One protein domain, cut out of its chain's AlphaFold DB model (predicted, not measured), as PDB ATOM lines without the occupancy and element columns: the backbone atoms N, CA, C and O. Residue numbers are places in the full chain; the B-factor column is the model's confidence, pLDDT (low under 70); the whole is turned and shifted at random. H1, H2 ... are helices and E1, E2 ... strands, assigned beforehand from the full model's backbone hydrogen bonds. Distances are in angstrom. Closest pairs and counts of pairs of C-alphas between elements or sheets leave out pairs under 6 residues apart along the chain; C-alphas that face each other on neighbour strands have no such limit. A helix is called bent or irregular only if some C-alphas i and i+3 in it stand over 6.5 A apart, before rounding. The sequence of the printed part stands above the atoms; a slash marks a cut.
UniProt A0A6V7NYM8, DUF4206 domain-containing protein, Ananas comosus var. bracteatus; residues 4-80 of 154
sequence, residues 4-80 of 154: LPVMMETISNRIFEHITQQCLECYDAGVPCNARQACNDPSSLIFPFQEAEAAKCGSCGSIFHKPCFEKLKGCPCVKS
ATOM      1  N   LEU A   4      -4.711 -32.653  92.169       80.38
ATOM      2  CA  LEU A   4      -6.119 -32.294  92.025       80.38
ATOM      3  C   LEU A   4      -6.506 -30.965  92.716       80.38
ATOM      4  O   LEU A   4      -7.162 -30.158  92.061       80.38
ATOM      5  N   PRO A   5      -6.063 -30.663  93.957       82.12
ATOM      6  CA  PRO A   5      -6.350 -29.371  94.592       82.12
ATOM      7  C   PRO A   5      -5.757 -28.177  93.831       82.12
ATOM      8  O   PRO A   5      -6.433 -27.171  93.646       82.12
ATOM      9  N   VAL A   6      -4.528 -28.318  93.319       84.25
ATOM     10  CA  VAL A   6      -3.818 -27.249  92.590       84.25
ATOM     11  C   VAL A   6      -4.501 -26.931  91.257       84.25
ATOM     12  O   VAL A   6      -4.663 -25.766  90.888       84.25
ATOM     13  N   MET A   7      -4.943 -27.960  90.528       88.19
ATOM     14  CA  MET A   7      -5.689 -27.759  89.282       88.19
ATOM     15  C   MET A   7      -7.029 -27.056  89.529       88.19
ATOM     16  O   MET A   7      -7.406 -26.188  88.746       88.19
ATOM     17  N   MET A   8      -7.732 -27.389  90.615       89.25
ATOM     18  CA  MET A   8      -9.029 -26.785  90.925       89.25
ATOM     19  C   MET A   8      -8.913 -25.301  91.285       89.25
ATOM     20  O   MET A   8      -9.689 -24.493  90.778       89.25
ATOM     21  N   GLU A   9      -7.910 -24.931  92.081       88.06
ATOM     22  CA  GLU A   9      -7.605 -23.528  92.383       88.06
ATOM     23  C   GLU A   9      -7.261 -22.745  91.110       88.06
ATOM     24  O   GLU A   9      -7.789 -21.659  90.875       88.06
ATOM     25  N   THR A  10      -6.455 -23.338  90.225       92.31
ATOM     26  CA  THR A  10      -6.092 -22.717  88.944       92.31
ATOM     27  C   THR A  10      -7.325 -22.448  88.080       92.31
ATOM     28  O   THR A  10      -7.469 -21.357  87.528       92.31
ATOM     29  N   ILE A  11      -8.235 -23.421  87.968       91.75
ATOM     30  CA  ILE A  11      -9.481 -23.261  87.207       91.75
ATOM     31  C   ILE A  11     -10.364 -22.181  87.843       91.75
ATOM     32  O   ILE A  11     -10.878 -21.325  87.126       91.75
ATOM     33  N   SER A  12     -10.495 -22.175  89.173       90.00
ATOM     34  CA  SER A  12     -11.260 -21.154  89.898       90.00
ATOM     35  C   SER A  12     -10.730 -19.744  89.621       90.00
ATOM     36  O   SER A  12     -11.506 -18.847  89.296       90.00
ATOM     37  N   ASN A  13      -9.407 -19.560  89.658       90.69
ATOM     38  CA  ASN A  13      -8.773 -18.271  89.374       90.69
ATOM     39  C   ASN A  13      -9.018 -17.822  87.929       90.69
ATOM     40  O   ASN A  13      -9.361 -16.666  87.692       90.69
ATOM     41  N   ARG A  14      -8.928 -18.743  86.961       93.69
ATOM     42  CA  ARG A  14      -9.241 -18.443  85.555       93.69
ATOM     43  C   ARG A  14     -10.696 -18.028  85.352       93.69
ATOM     44  O   ARG A  14     -10.955 -17.097  84.593       93.69
ATOM     45  N   ILE A  15     -11.632 -18.691  86.028       93.12
ATOM     46  CA  ILE A  15     -13.056 -18.334  85.989       93.12
ATOM     47  C   ILE A  15     -13.263 -16.940  86.588       93.12
ATOM     48  O   ILE A  15     -13.932 -16.107  85.980       93.12
ATOM     49  N   PHE A  16     -12.651 -16.659  87.737       91.88
ATOM     50  CA  PHE A  16     -12.757 -15.358  88.387       91.88
ATOM     51  C   PHE A  16     -12.218 -14.222  87.506       91.88
ATOM     52  O   PHE A  16     -12.913 -13.224  87.308       91.88
ATOM     53  N   GLU A  17     -11.025 -14.381  86.928       94.38
ATOM     54  CA  GLU A  17     -10.433 -13.406  86.000       94.38
ATOM     55  C   GLU A  17     -11.334 -13.163  84.786       94.38
ATOM     56  O   GLU A  17     -11.593 -12.015  84.421       94.38
ATOM     57  N   HIS A  18     -11.851 -14.233  84.177       96.06
ATOM     58  CA  HIS A  18     -12.721 -14.120  83.013       96.06
ATOM     59  C   HIS A  18     -13.973 -13.292  83.323       96.06
ATOM     60  O   HIS A  18     -14.295 -12.343  82.607       96.06
ATOM     61  N   ILE A  19     -14.647 -13.630  84.421       94.12
ATOM     62  CA  ILE A  19     -15.926 -13.029  84.798       94.12
ATOM     63  C   ILE A  19     -15.751 -11.583  85.262       94.12
ATOM     64  O   ILE A  19     -16.558 -10.731  84.913       94.12
ATOM     65  N   THR A  20     -14.701 -11.284  86.028       91.69
ATOM     66  CA  THR A  20     -14.524  -9.948  86.622       91.69
ATOM     67  C   THR A  20     -13.774  -8.960  85.734       91.69
ATOM     68  O   THR A  20     -13.910  -7.757  85.949       91.69
ATOM     69  N   GLN A  21     -12.988  -9.429  84.757       94.19
ATOM     70  CA  GLN A  21     -12.087  -8.557  83.986       94.19
ATOM     71  C   GLN A  21     -12.230  -8.677  82.466       94.19
ATOM     72  O   GLN A  21     -11.848  -7.745  81.762       94.19
ATOM     73  N   GLN A  22     -12.728  -9.799  81.939       97.06
ATOM     74  CA  GLN A  22     -12.639 -10.087  80.500       97.06
ATOM     75  C   GLN A  22     -13.998 -10.144  79.795       97.06
ATOM     76  O   GLN A  22     -14.059  -9.878  78.597       97.06
ATOM     77  N   CYS A  23     -15.076 -10.491  80.503       96.69
ATOM     78  CA  CYS A  23     -16.383 -10.745  79.900       96.69
ATOM     79  C   CYS A  23     -17.515 -10.031  80.647       96.69
ATOM     80  O   CYS A  23     -17.935 -10.463  81.720       96.69
ATOM     81  N   LEU A  24     -18.053  -8.969  80.039       95.12
ATOM     82  CA  LEU A  24     -19.174  -8.210  80.602       95.12
ATOM     83  C   LEU A  24     -20.470  -9.027  80.666       95.12
ATOM     84  O   LEU A  24     -21.216  -8.892  81.624       95.12
ATOM     85  N   GLU A  25     -20.710  -9.929  79.713       95.88
ATOM     86  CA  GLU A  25     -21.903 -10.788  79.745       95.88
ATOM     87  C   GLU A  25     -21.912 -11.696  80.981       95.88
ATOM     88  O   GLU A  25     -22.945 -11.886  81.622       95.88
ATOM     89  N   CYS A  26     -20.748 -12.243  81.349       94.81
ATOM     90  CA  CYS A  26     -20.627 -13.026  82.572       94.81
ATOM     91  C   CYS A  26     -20.642 -12.150  83.827       94.81
ATOM     92  O   CYS A  26     -21.162 -12.581  84.857       94.81
ATOM     93  N   TYR A  27     -20.082 -10.943  83.749       94.06
ATOM     94  CA  TYR A  27     -20.123  -9.978  84.842       94.06
ATOM     95  C   TYR A  27     -21.568  -9.597  85.199       94.06
ATOM     96  O   TYR A  27     -21.967  -9.687  86.360       94.06
ATOM     97  N   ASP A  28     -22.382  -9.269  84.197       94.94
ATOM     98  CA  ASP A  28     -23.772  -8.832  84.368       94.94
ATOM     99  C   ASP A  28     -24.692  -9.943  84.904       94.94
ATOM    100  O   ASP A  28     -25.774  -9.667  85.426       94.94
ATOM    101  N   ALA A  29     -24.261 -11.206  84.829       94.12
ATOM    102  CA  ALA A  29     -24.955 -12.339  85.440       94.12
ATOM    103  C   ALA A  29     -24.769 -12.427  86.971       94.12
ATOM    104  O   ALA A  29     -25.417 -13.252  87.625       94.12
ATOM    105  N   GLY A  30     -23.882 -11.617  87.558       94.00
ATOM    106  CA  GLY A  30     -23.687 -11.537  89.003       94.00
ATOM    107  C   GLY A  30     -24.915 -10.988  89.743       94.00
ATOM    108  O   GLY A  30     -25.720 -10.230  89.203       94.00
ATOM    109  N   VAL A  31     -25.072 -11.362  91.014       93.88
ATOM    110  CA  VAL A  31     -26.218 -10.945  91.839       93.88
ATOM    111  C   VAL A  31     -25.782  -9.853  92.817       93.88
ATOM    112  O   VAL A  31     -24.842 -10.071  93.583       93.88
ATOM    113  N   PRO A  32     -26.450  -8.687  92.867       94.50
ATOM    114  CA  PRO A  32     -26.073  -7.630  93.796       94.50
ATOM    115  C   PRO A  32     -26.346  -8.036  95.248       94.50
ATOM    116  O   PRO A  32     -27.328  -8.718  95.562       94.50
ATOM    117  N   CYS A  33     -25.512  -7.548  96.165       95.12
ATOM    118  CA  CYS A  33     -25.709  -7.760  97.594       95.12
ATOM    119  C   CYS A  33     -27.054  -7.181  98.068       95.12
ATOM    120  O   CYS A  33     -27.324  -5.979  97.966       95.12
ATOM    121  N   ASN A  34     -27.885  -8.012  98.701       94.94
ATOM    122  CA  ASN A  34     -29.218  -7.599  99.145       94.94
ATOM    123  C   ASN A  34     -29.207  -6.658 100.371       94.94
ATOM    124  O   ASN A  34     -30.263  -6.254 100.860       94.94
ATOM    125  N   ALA A  35     -28.028  -6.256 100.859       94.69
ATOM    126  CA  ALA A  35     -27.904  -5.207 101.867       94.69
ATOM    127  C   ALA A  35     -28.171  -3.796 101.323       94.69
ATOM    128  O   ALA A  35     -28.409  -2.883 102.117       94.69
ATOM    129  N   ARG A  36     -28.184  -3.615  99.993       89.56
ATOM    130  CA  ARG A  36     -28.536  -2.353  99.319       89.56
ATOM    131  C   ARG A  36     -27.757  -1.176  99.920       89.56
ATOM    132  O   ARG A  36     -26.535  -1.210  99.947       89.56
ATOM    133  N   GLN A  37     -28.452  -0.177 100.467       89.88
ATOM    134  CA  GLN A  37     -27.856   1.030 101.053       89.88
ATOM    135  C   GLN A  37     -26.965   0.760 102.278       89.88
ATOM    136  O   GLN A  37     -26.164   1.609 102.649       89.88
ATOM    137  N   ALA A  38     -27.086  -0.403 102.927       91.62
ATOM    138  CA  ALA A  38     -26.210  -0.780 104.036       91.62
ATOM    139  C   ALA A  38     -24.899  -1.449 103.574       91.62
ATOM    140  O   ALA A  38     -24.007  -1.661 104.409       91.62
ATOM    141  N   CYS A  39     -24.794  -1.790 102.281       95.69
ATOM    142  CA  CYS A  39     -23.587  -2.327 101.663       95.69
ATOM    143  C   CYS A  39     -22.555  -1.212 101.472       95.69
ATOM    144  O   CYS A  39     -22.890  -0.144 100.972       95.69
ATOM    145  N   ASN A  40     -21.301  -1.470 101.846       93.19
ATOM    146  CA  ASN A  40     -20.217  -0.508 101.629       93.19
ATOM    147  C   ASN A  40     -19.816  -0.427 100.146       93.19
ATOM    148  O   ASN A  40     -19.309   0.599  99.712       93.19
ATOM    149  N   ASP A  41     -20.065  -1.499  99.391       93.88
ATOM    150  CA  ASP A  41     -19.828  -1.572  97.953       93.88
ATOM    151  C   ASP A  41     -21.066  -2.165  97.256       93.88
ATOM    152  O   ASP A  41     -21.205  -3.386  97.150       93.88
ATOM    153  N   PRO A  42     -22.045  -1.328  96.873       91.75
ATOM    154  CA  PRO A  42     -23.261  -1.784  96.204       91.75
ATOM    155  C   PRO A  42     -23.036  -2.182  94.737       91.75
ATOM    156  O   PRO A  42     -23.915  -2.825  94.167       91.75
ATOM    157  N   SER A  43     -21.900  -1.802  94.141       90.12
ATOM    158  CA  SER A  43     -21.541  -2.155  92.762       90.12
ATOM    159  C   SER A  43     -20.867  -3.524  92.677       90.12
ATOM    160  O   SER A  43     -20.879  -4.143  91.618       90.12
ATOM    161  N   SER A  44     -20.302  -4.017  93.782       91.75
ATOM    162  CA  SER A  44     -19.773  -5.378  93.864       91.75
ATOM    163  C   SER A  44     -20.892  -6.420  93.745       91.75
ATOM    164  O   SER A  44     -21.836  -6.463  94.544       91.75
ATOM    165  N   LEU A  45     -20.774  -7.251  92.709       93.56
ATOM    166  CA  LEU A  45     -21.663  -8.371  92.430       93.56
ATOM    167  C   LEU A  45     -21.120  -9.653  93.054       93.56
ATOM    168  O   LEU A  45     -19.915  -9.890  93.109       93.56
ATOM    169  N   ILE A  46     -22.043 -10.504  93.489       93.69
ATOM    170  CA  ILE A  46     -21.753 -11.816  94.049       93.69
ATOM    171  C   ILE A  46     -21.975 -12.849  92.955       93.69
ATOM    172  O   ILE A  46     -23.081 -12.965  92.413       93.69
ATOM    173  N   PHE A  47     -20.937 -13.619  92.645       92.31
ATOM    174  CA  PHE A  47     -20.996 -14.613  91.585       92.31
ATOM    175  C   PHE A  47     -21.284 -16.029  92.113       92.31
ATOM    176  O   PHE A  47     -20.907 -16.355  93.242       92.31
ATOM    177  N   PRO A  48     -21.901 -16.919  91.307       81.94
ATOM    178  CA  PRO A  48     -22.269 -18.273  91.739       81.94
ATOM    179  C   PRO A  48     -21.104 -19.115  92.281       81.94
ATOM    180  O   PRO A  48     -21.276 -19.886  93.219       81.94
ATOM    181  N   PHE A  49     -19.904 -18.950  91.724       84.44
ATOM    182  CA  PHE A  49     -18.708 -19.688  92.142       84.44
ATOM    183  C   PHE A  49     -18.085 -19.150  93.447       84.44
ATOM    184  O   PHE A  49     -17.183 -19.774  93.996       84.44
ATOM    185  N   GLN A  50     -18.599 -18.034  93.974       82.75
ATOM    186  CA  GLN A  50     -18.203 -17.432  95.250       82.75
ATOM    187  C   GLN A  50     -19.242 -17.672  96.361       82.75
ATOM    188  O   GLN A  50     -19.253 -16.956  97.360       82.75
ATOM    189  N   GLU A  51     -20.130 -18.671  96.238       75.50
ATOM    190  CA  GLU A  51     -21.164 -18.937  97.259       75.50
ATOM    191  C   GLU A  51     -20.560 -19.140  98.660       75.50
ATOM    192  O   GLU A  51     -21.123 -18.676  99.649       75.50
ATOM    193  N   ALA A  52     -19.367 -19.741  98.747       80.81
ATOM    194  CA  ALA A  52     -18.644 -19.916 100.005       80.81
ATOM    195  C   ALA A  52     -18.223 -18.590 100.666       80.81
ATOM    196  O   ALA A  52     -17.989 -18.562 101.876       80.81
ATOM    197  N   GLU A  53     -18.117 -17.498  99.911       84.38
ATOM    198  CA  GLU A  53     -17.716 -16.159 100.365       84.38
ATOM    199  C   GLU A  53     -18.921 -15.253 100.653       84.38
ATOM    200  O   GLU A  53     -18.787 -14.225 101.323       84.38
ATOM    201  N   ALA A  54     -20.112 -15.673 100.230       92.94
ATOM    202  CA  ALA A  54     -21.368 -14.986 100.464       92.94
ATOM    203  C   ALA A  54     -22.159 -15.604 101.628       92.94
ATOM    204  O   ALA A  54     -21.927 -16.728 102.071       92.94
ATOM    205  N   ALA A  55     -23.120 -14.845 102.144       94.19
ATOM    206  CA  ALA A  55     -24.110 -15.313 103.101       94.19
ATOM    207  C   ALA A  55     -25.478 -15.392 102.419       94.19
ATOM    208  O   ALA A  55     -25.919 -14.441 101.768       94.19
ATOM    209  N   LYS A  56     -26.173 -16.516 102.598       93.50
ATOM    210  CA  LYS A  56     -27.505 -16.760 102.036       93.50
ATOM    211  C   LYS A  56     -28.541 -16.817 103.146       93.50
ATOM    212  O   LYS A  56     -28.370 -17.519 104.142       93.50
ATOM    213  N   CYS A  57     -29.642 -16.094 102.983       93.94
ATOM    214  CA  CYS A  57     -30.756 -16.198 103.913       93.94
ATOM    215  C   CYS A  57     -31.464 -17.551 103.750       93.94
ATOM    216  O   CYS A  57     -31.998 -17.839 102.682       93.94
ATOM    217  N   GLY A  58     -31.555 -18.336 104.826       91.56
ATOM    218  CA  GLY A  58     -32.267 -19.619 104.813       91.56
ATOM    219  C   GLY A  58     -33.781 -19.520 104.583       91.56
ATOM    220  O   GLY A  58     -34.399 -20.514 104.225       91.56
ATOM    221  N   SER A  59     -34.391 -18.342 104.766       92.62
ATOM    222  CA  SER A  59     -35.843 -18.156 104.614       92.62
ATOM    223  C   SER A  59     -36.262 -17.757 103.198       92.62
ATOM    224  O   SER A  59     -37.223 -18.309 102.677       92.62
ATOM    225  N   CYS A  60     -35.578 -16.791 102.575       94.38
ATOM    226  CA  CYS A  60     -35.958 -16.261 101.254       94.38
ATOM    227  C   CYS A  60     -34.892 -16.459 100.169       94.38
ATOM    228  O   CYS A  60     -35.082 -16.015  99.042       94.38
ATOM    229  N   GLY A  61     -33.746 -17.054 100.506       92.31
ATOM    230  CA  GLY A  61     -32.656 -17.296  99.562       92.31
ATOM    231  C   GLY A  61     -31.875 -16.053  99.131       92.31
ATOM    232  O   GLY A  61     -30.965 -16.187  98.320       92.31
ATOM    233  N   SER A  62     -32.183 -14.859  99.656       94.19
ATOM    234  CA  SER A  62     -31.438 -13.641  99.318       94.19
ATOM    235  C   SER A  62     -29.964 -13.760  99.700       94.19
ATOM    236  O   SER A  62     -29.640 -14.281 100.770       94.19
ATOM    237  N   ILE A  63     -29.098 -13.235  98.834       94.31
ATOM    238  CA  ILE A  63     -27.643 -13.324  98.953       94.31
ATOM    239  C   ILE A  63     -27.073 -11.976  99.405       94.31
ATOM    240  O   ILE A  63     -27.554 -10.905  99.023       94.31
ATOM    241  N   PHE A  64     -26.061 -12.036 100.258       95.25
ATOM    242  CA  PHE A  64     -25.388 -10.895 100.859       95.25
ATOM    243  C   PHE A  64     -23.883 -11.156 100.882       95.25
ATOM    244  O   PHE A  64     -23.456 -12.299 101.031       95.25
ATOM    245  N   HIS A  65     -23.062 -10.107 100.858       95.38
ATOM    246  CA  HIS A  65     -21.695 -10.239 101.357       95.38
ATOM    247  C   HIS A  65     -21.752 -10.666 102.834       95.38
ATOM    248  O   HIS A  65     -22.576 -10.136 103.588       95.38
ATOM    249  N   LYS A  66     -20.866 -11.569 103.275       93.81
ATOM    250  CA  LYS A  66     -20.742 -11.965 104.695       93.81
ATOM    251  C   LYS A  66     -20.741 -10.779 105.677       93.81
ATOM    252  O   LYS A  66     -21.623 -10.750 106.538       93.81
ATOM    253  N   PRO A  67     -19.879  -9.751 105.518       93.81
ATOM    254  CA  PRO A  67     -19.868  -8.610 106.438       93.81
ATOM    255  C   PRO A  67     -21.179  -7.815 106.415       93.81
ATOM    256  O   PRO A  67     -21.604  -7.267 107.432       93.81
ATOM    257  N   CYS A  68     -21.860  -7.755 105.269       95.31
ATOM    258  CA  CYS A  68     -23.140  -7.067 105.165       95.31
ATOM    259  C   CYS A  68     -24.252  -7.808 105.912       95.31
ATOM    260  O   CYS A  68     -25.077  -7.170 106.566       95.31
ATOM    261  N   PHE A  69     -24.272  -9.138 105.839       94.00
ATOM    262  CA  PHE A  69     -25.253  -9.951 106.555       94.00
ATOM    263  C   PHE A  69     -25.087  -9.845 108.076       94.00
ATOM    264  O   PHE A  69     -26.076  -9.674 108.794       94.00
ATOM    265  N   GLU A  70     -23.840  -9.861 108.556       92.38
ATOM    266  CA  GLU A  70     -23.502  -9.662 109.970       92.38
ATOM    267  C   GLU A  70     -23.889  -8.260 110.458       92.38
ATOM    268  O   GLU A  70     -24.579  -8.124 111.472       92.38
ATOM    269  N   LYS A  71     -23.541  -7.211 109.697       93.62
ATOM    270  CA  LYS A  71     -23.890  -5.811 110.006       93.62
ATOM    271  C   LYS A  71     -25.401  -5.596 110.116       93.62
ATOM    272  O   LYS A  71     -25.857  -4.856 110.986       93.62
ATOM    273  N   LEU A  72     -26.181  -6.245 109.251       91.44
ATOM    274  CA  LEU A  72     -27.644  -6.163 109.262       91.44
ATOM    275  C   LEU A  72     -28.302  -6.977 110.383       91.44
ATOM    276  O   LEU A  72     -29.500  -6.808 110.618       91.44
ATOM    277  N   LYS A  73     -27.546  -7.835 111.084       90.25
ATOM    278  CA  LYS A  73     -28.069  -8.809 112.054       90.25
ATOM    279  C   LYS A  73     -29.144  -9.725 111.444       90.25
ATOM    280  O   LYS A  73     -30.105 -10.095 112.117       90.25
ATOM    281  N   GLY A  74     -28.987 -10.084 110.166       84.62
ATOM    282  CA  GLY A  74     -29.878 -10.994 109.437       84.62
ATOM    283  C   GLY A  74     -30.680 -10.361 108.292       84.62
ATOM    284  O   GLY A  74     -30.537  -9.189 107.951       84.62
ATOM    285  N   CYS A  75     -31.530 -11.177 107.659       91.31
ATOM    286  CA  CYS A  75     -32.333 -10.775 106.501       91.31
ATOM    287  C   CYS A  75     -33.618 -10.030 106.911       91.31
ATOM    288  O   CYS A  75     -34.376 -10.532 107.745       91.31
ATOM    289  N   PRO A  76     -33.957  -8.897 106.266       86.44
ATOM    290  CA  PRO A  76     -35.190  -8.156 106.552       86.44
ATOM    291  C   PRO A  76     -36.475  -8.903 106.152       86.44
ATOM    292  O   PRO A  76     -37.561  -8.533 106.589       86.44
ATOM    293  N   CYS A  77     -36.366  -9.979 105.368       87.69
ATOM    294  CA  CYS A  77     -37.477 -10.830 104.943       87.69
ATOM    295  C   CYS A  77     -38.290 -11.423 106.107       87.69
ATOM    296  O   CYS A  77     -39.499 -11.598 105.973       87.69
ATOM    297  N   VAL A  78     -37.670 -11.661 107.270       71.19
ATOM    298  CA  VAL A  78     -38.355 -12.211 108.458       71.19
ATOM    299  C   VAL A  78     -39.396 -11.233 109.022       71.19
ATOM    300  O   VAL A  78     -40.366 -11.647 109.646       71.19
ATOM    301  N   LYS A  79     -39.255  -9.928 108.757       63.75
ATOM    302  CA  LYS A  79     -40.184  -8.902 109.260       63.75
ATOM    303  C   LYS A  79     -41.494  -8.810 108.461       63.75
ATOM    304  O   LYS A  79     -42.369  -8.049 108.852       63.75
ATOM    305  N   SER A  80     -41.628  -9.554 107.358       55.44
ATOM    306  CA  SER A  80     -42.745  -9.408 106.406       55.44
ATOM    307  C   SER A  80     -43.739 -10.575 106.413       55.44
ATOM    308  O   SER A  80     -44.696 -10.554 105.643       55.44
TER     309      SER A  80
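This is residues 4 to 80 of the 154 residues of the protein "DUF4206 domain-containing protein" of Ananas comosus var. bracteatus (UniProt A0A6V7NYM8). A long helix, H1, stands crosswise at one end of an elongated domain, with its residues 4 to 11 sticking out free; beyond it lies a small body of loop, a two-stranded hairpin of E1 and E2 and short helices, with H5 at the opposite end. Short H2 makes a corner with H1, and a long loop, residues 29 to 47, folds back on itself before H3 and the hairpin, with H4 beside E1. The printed part has 77 residues, with five named helices and two named strands in the order H1, H2, H3, E1, E2, H4, H5; the sheet, E1 - E2, is antiparallel, and the class is mostly helix. The whole is only just loose, close to compact, with a radius of gyration of the C-alphas of 14.1 A, and spans 43 by 28 by 19 A.

H1 is residues 4 to 22, 25.9 A long, from C-alpha 4 at (-6.119, -32.294, 92.025). It is neither bent nor irregular, but only just: C-alphas 19 and 22 are 6.2 A apart. H2 is residues 24 to 28, and H3 is residues 48 to 53, 10.0 A long. H3 is irregular, with C-alphas 49 and 52 7.9 A apart. E1 is residues 54 to 56, beginning at C-alpha 54 at (-21.368, -14.986, 100.464), and E2 is residues 63 to 65. H4 is residues 66 to 71, 8.7 A long. H5 is residues 76 to 80, ending at C-alpha 80 at (-42.745, -9.408, 106.406).

H1 and H2 touch only at the corner, H1 with residues 18 to 20 alone; their closest C-alphas, of Ile 19 and Tyr 27, are 5.2 A apart. H1 and H3 are close but not clearly touching, the closest C-alphas, of Ser 12 and Phe 49, being 7.9 A apart. Their lines stand at a steep tilt of 68 degrees, only just short of about perpendicular, and run opposite ways. E1 and E2 form a hairpin, antiparallel at 145 degrees, with N 55 and O 64 within hydrogen-bond range at 2.8 A, and N 64 and O 55 also at 2.8 A. The closest C-alphas of E1 and H4, those of Ala 55 and Lys 66, are 5.0 A apart. H4 and H5 are apart. In H1, H2 and H4 every O i to N i+4 pair is within hydrogen-bond range; H3 has 0 of 2 but 2 of 3 O i to N i+3 pairs, and H5 0 of 1 but 2 of 2.

The C-alphas farthest apart, of Leu 4 and Ser 80, lie 45.5 A from each other. The printed part has no cut. The link from H2 to H3, 19 residues, is long; within it residues 31 to 32 pair antiparallel with residues 45 to 46. The mean pLDDT of the printed part is 90.4, and residues 79 to 80 are under 70.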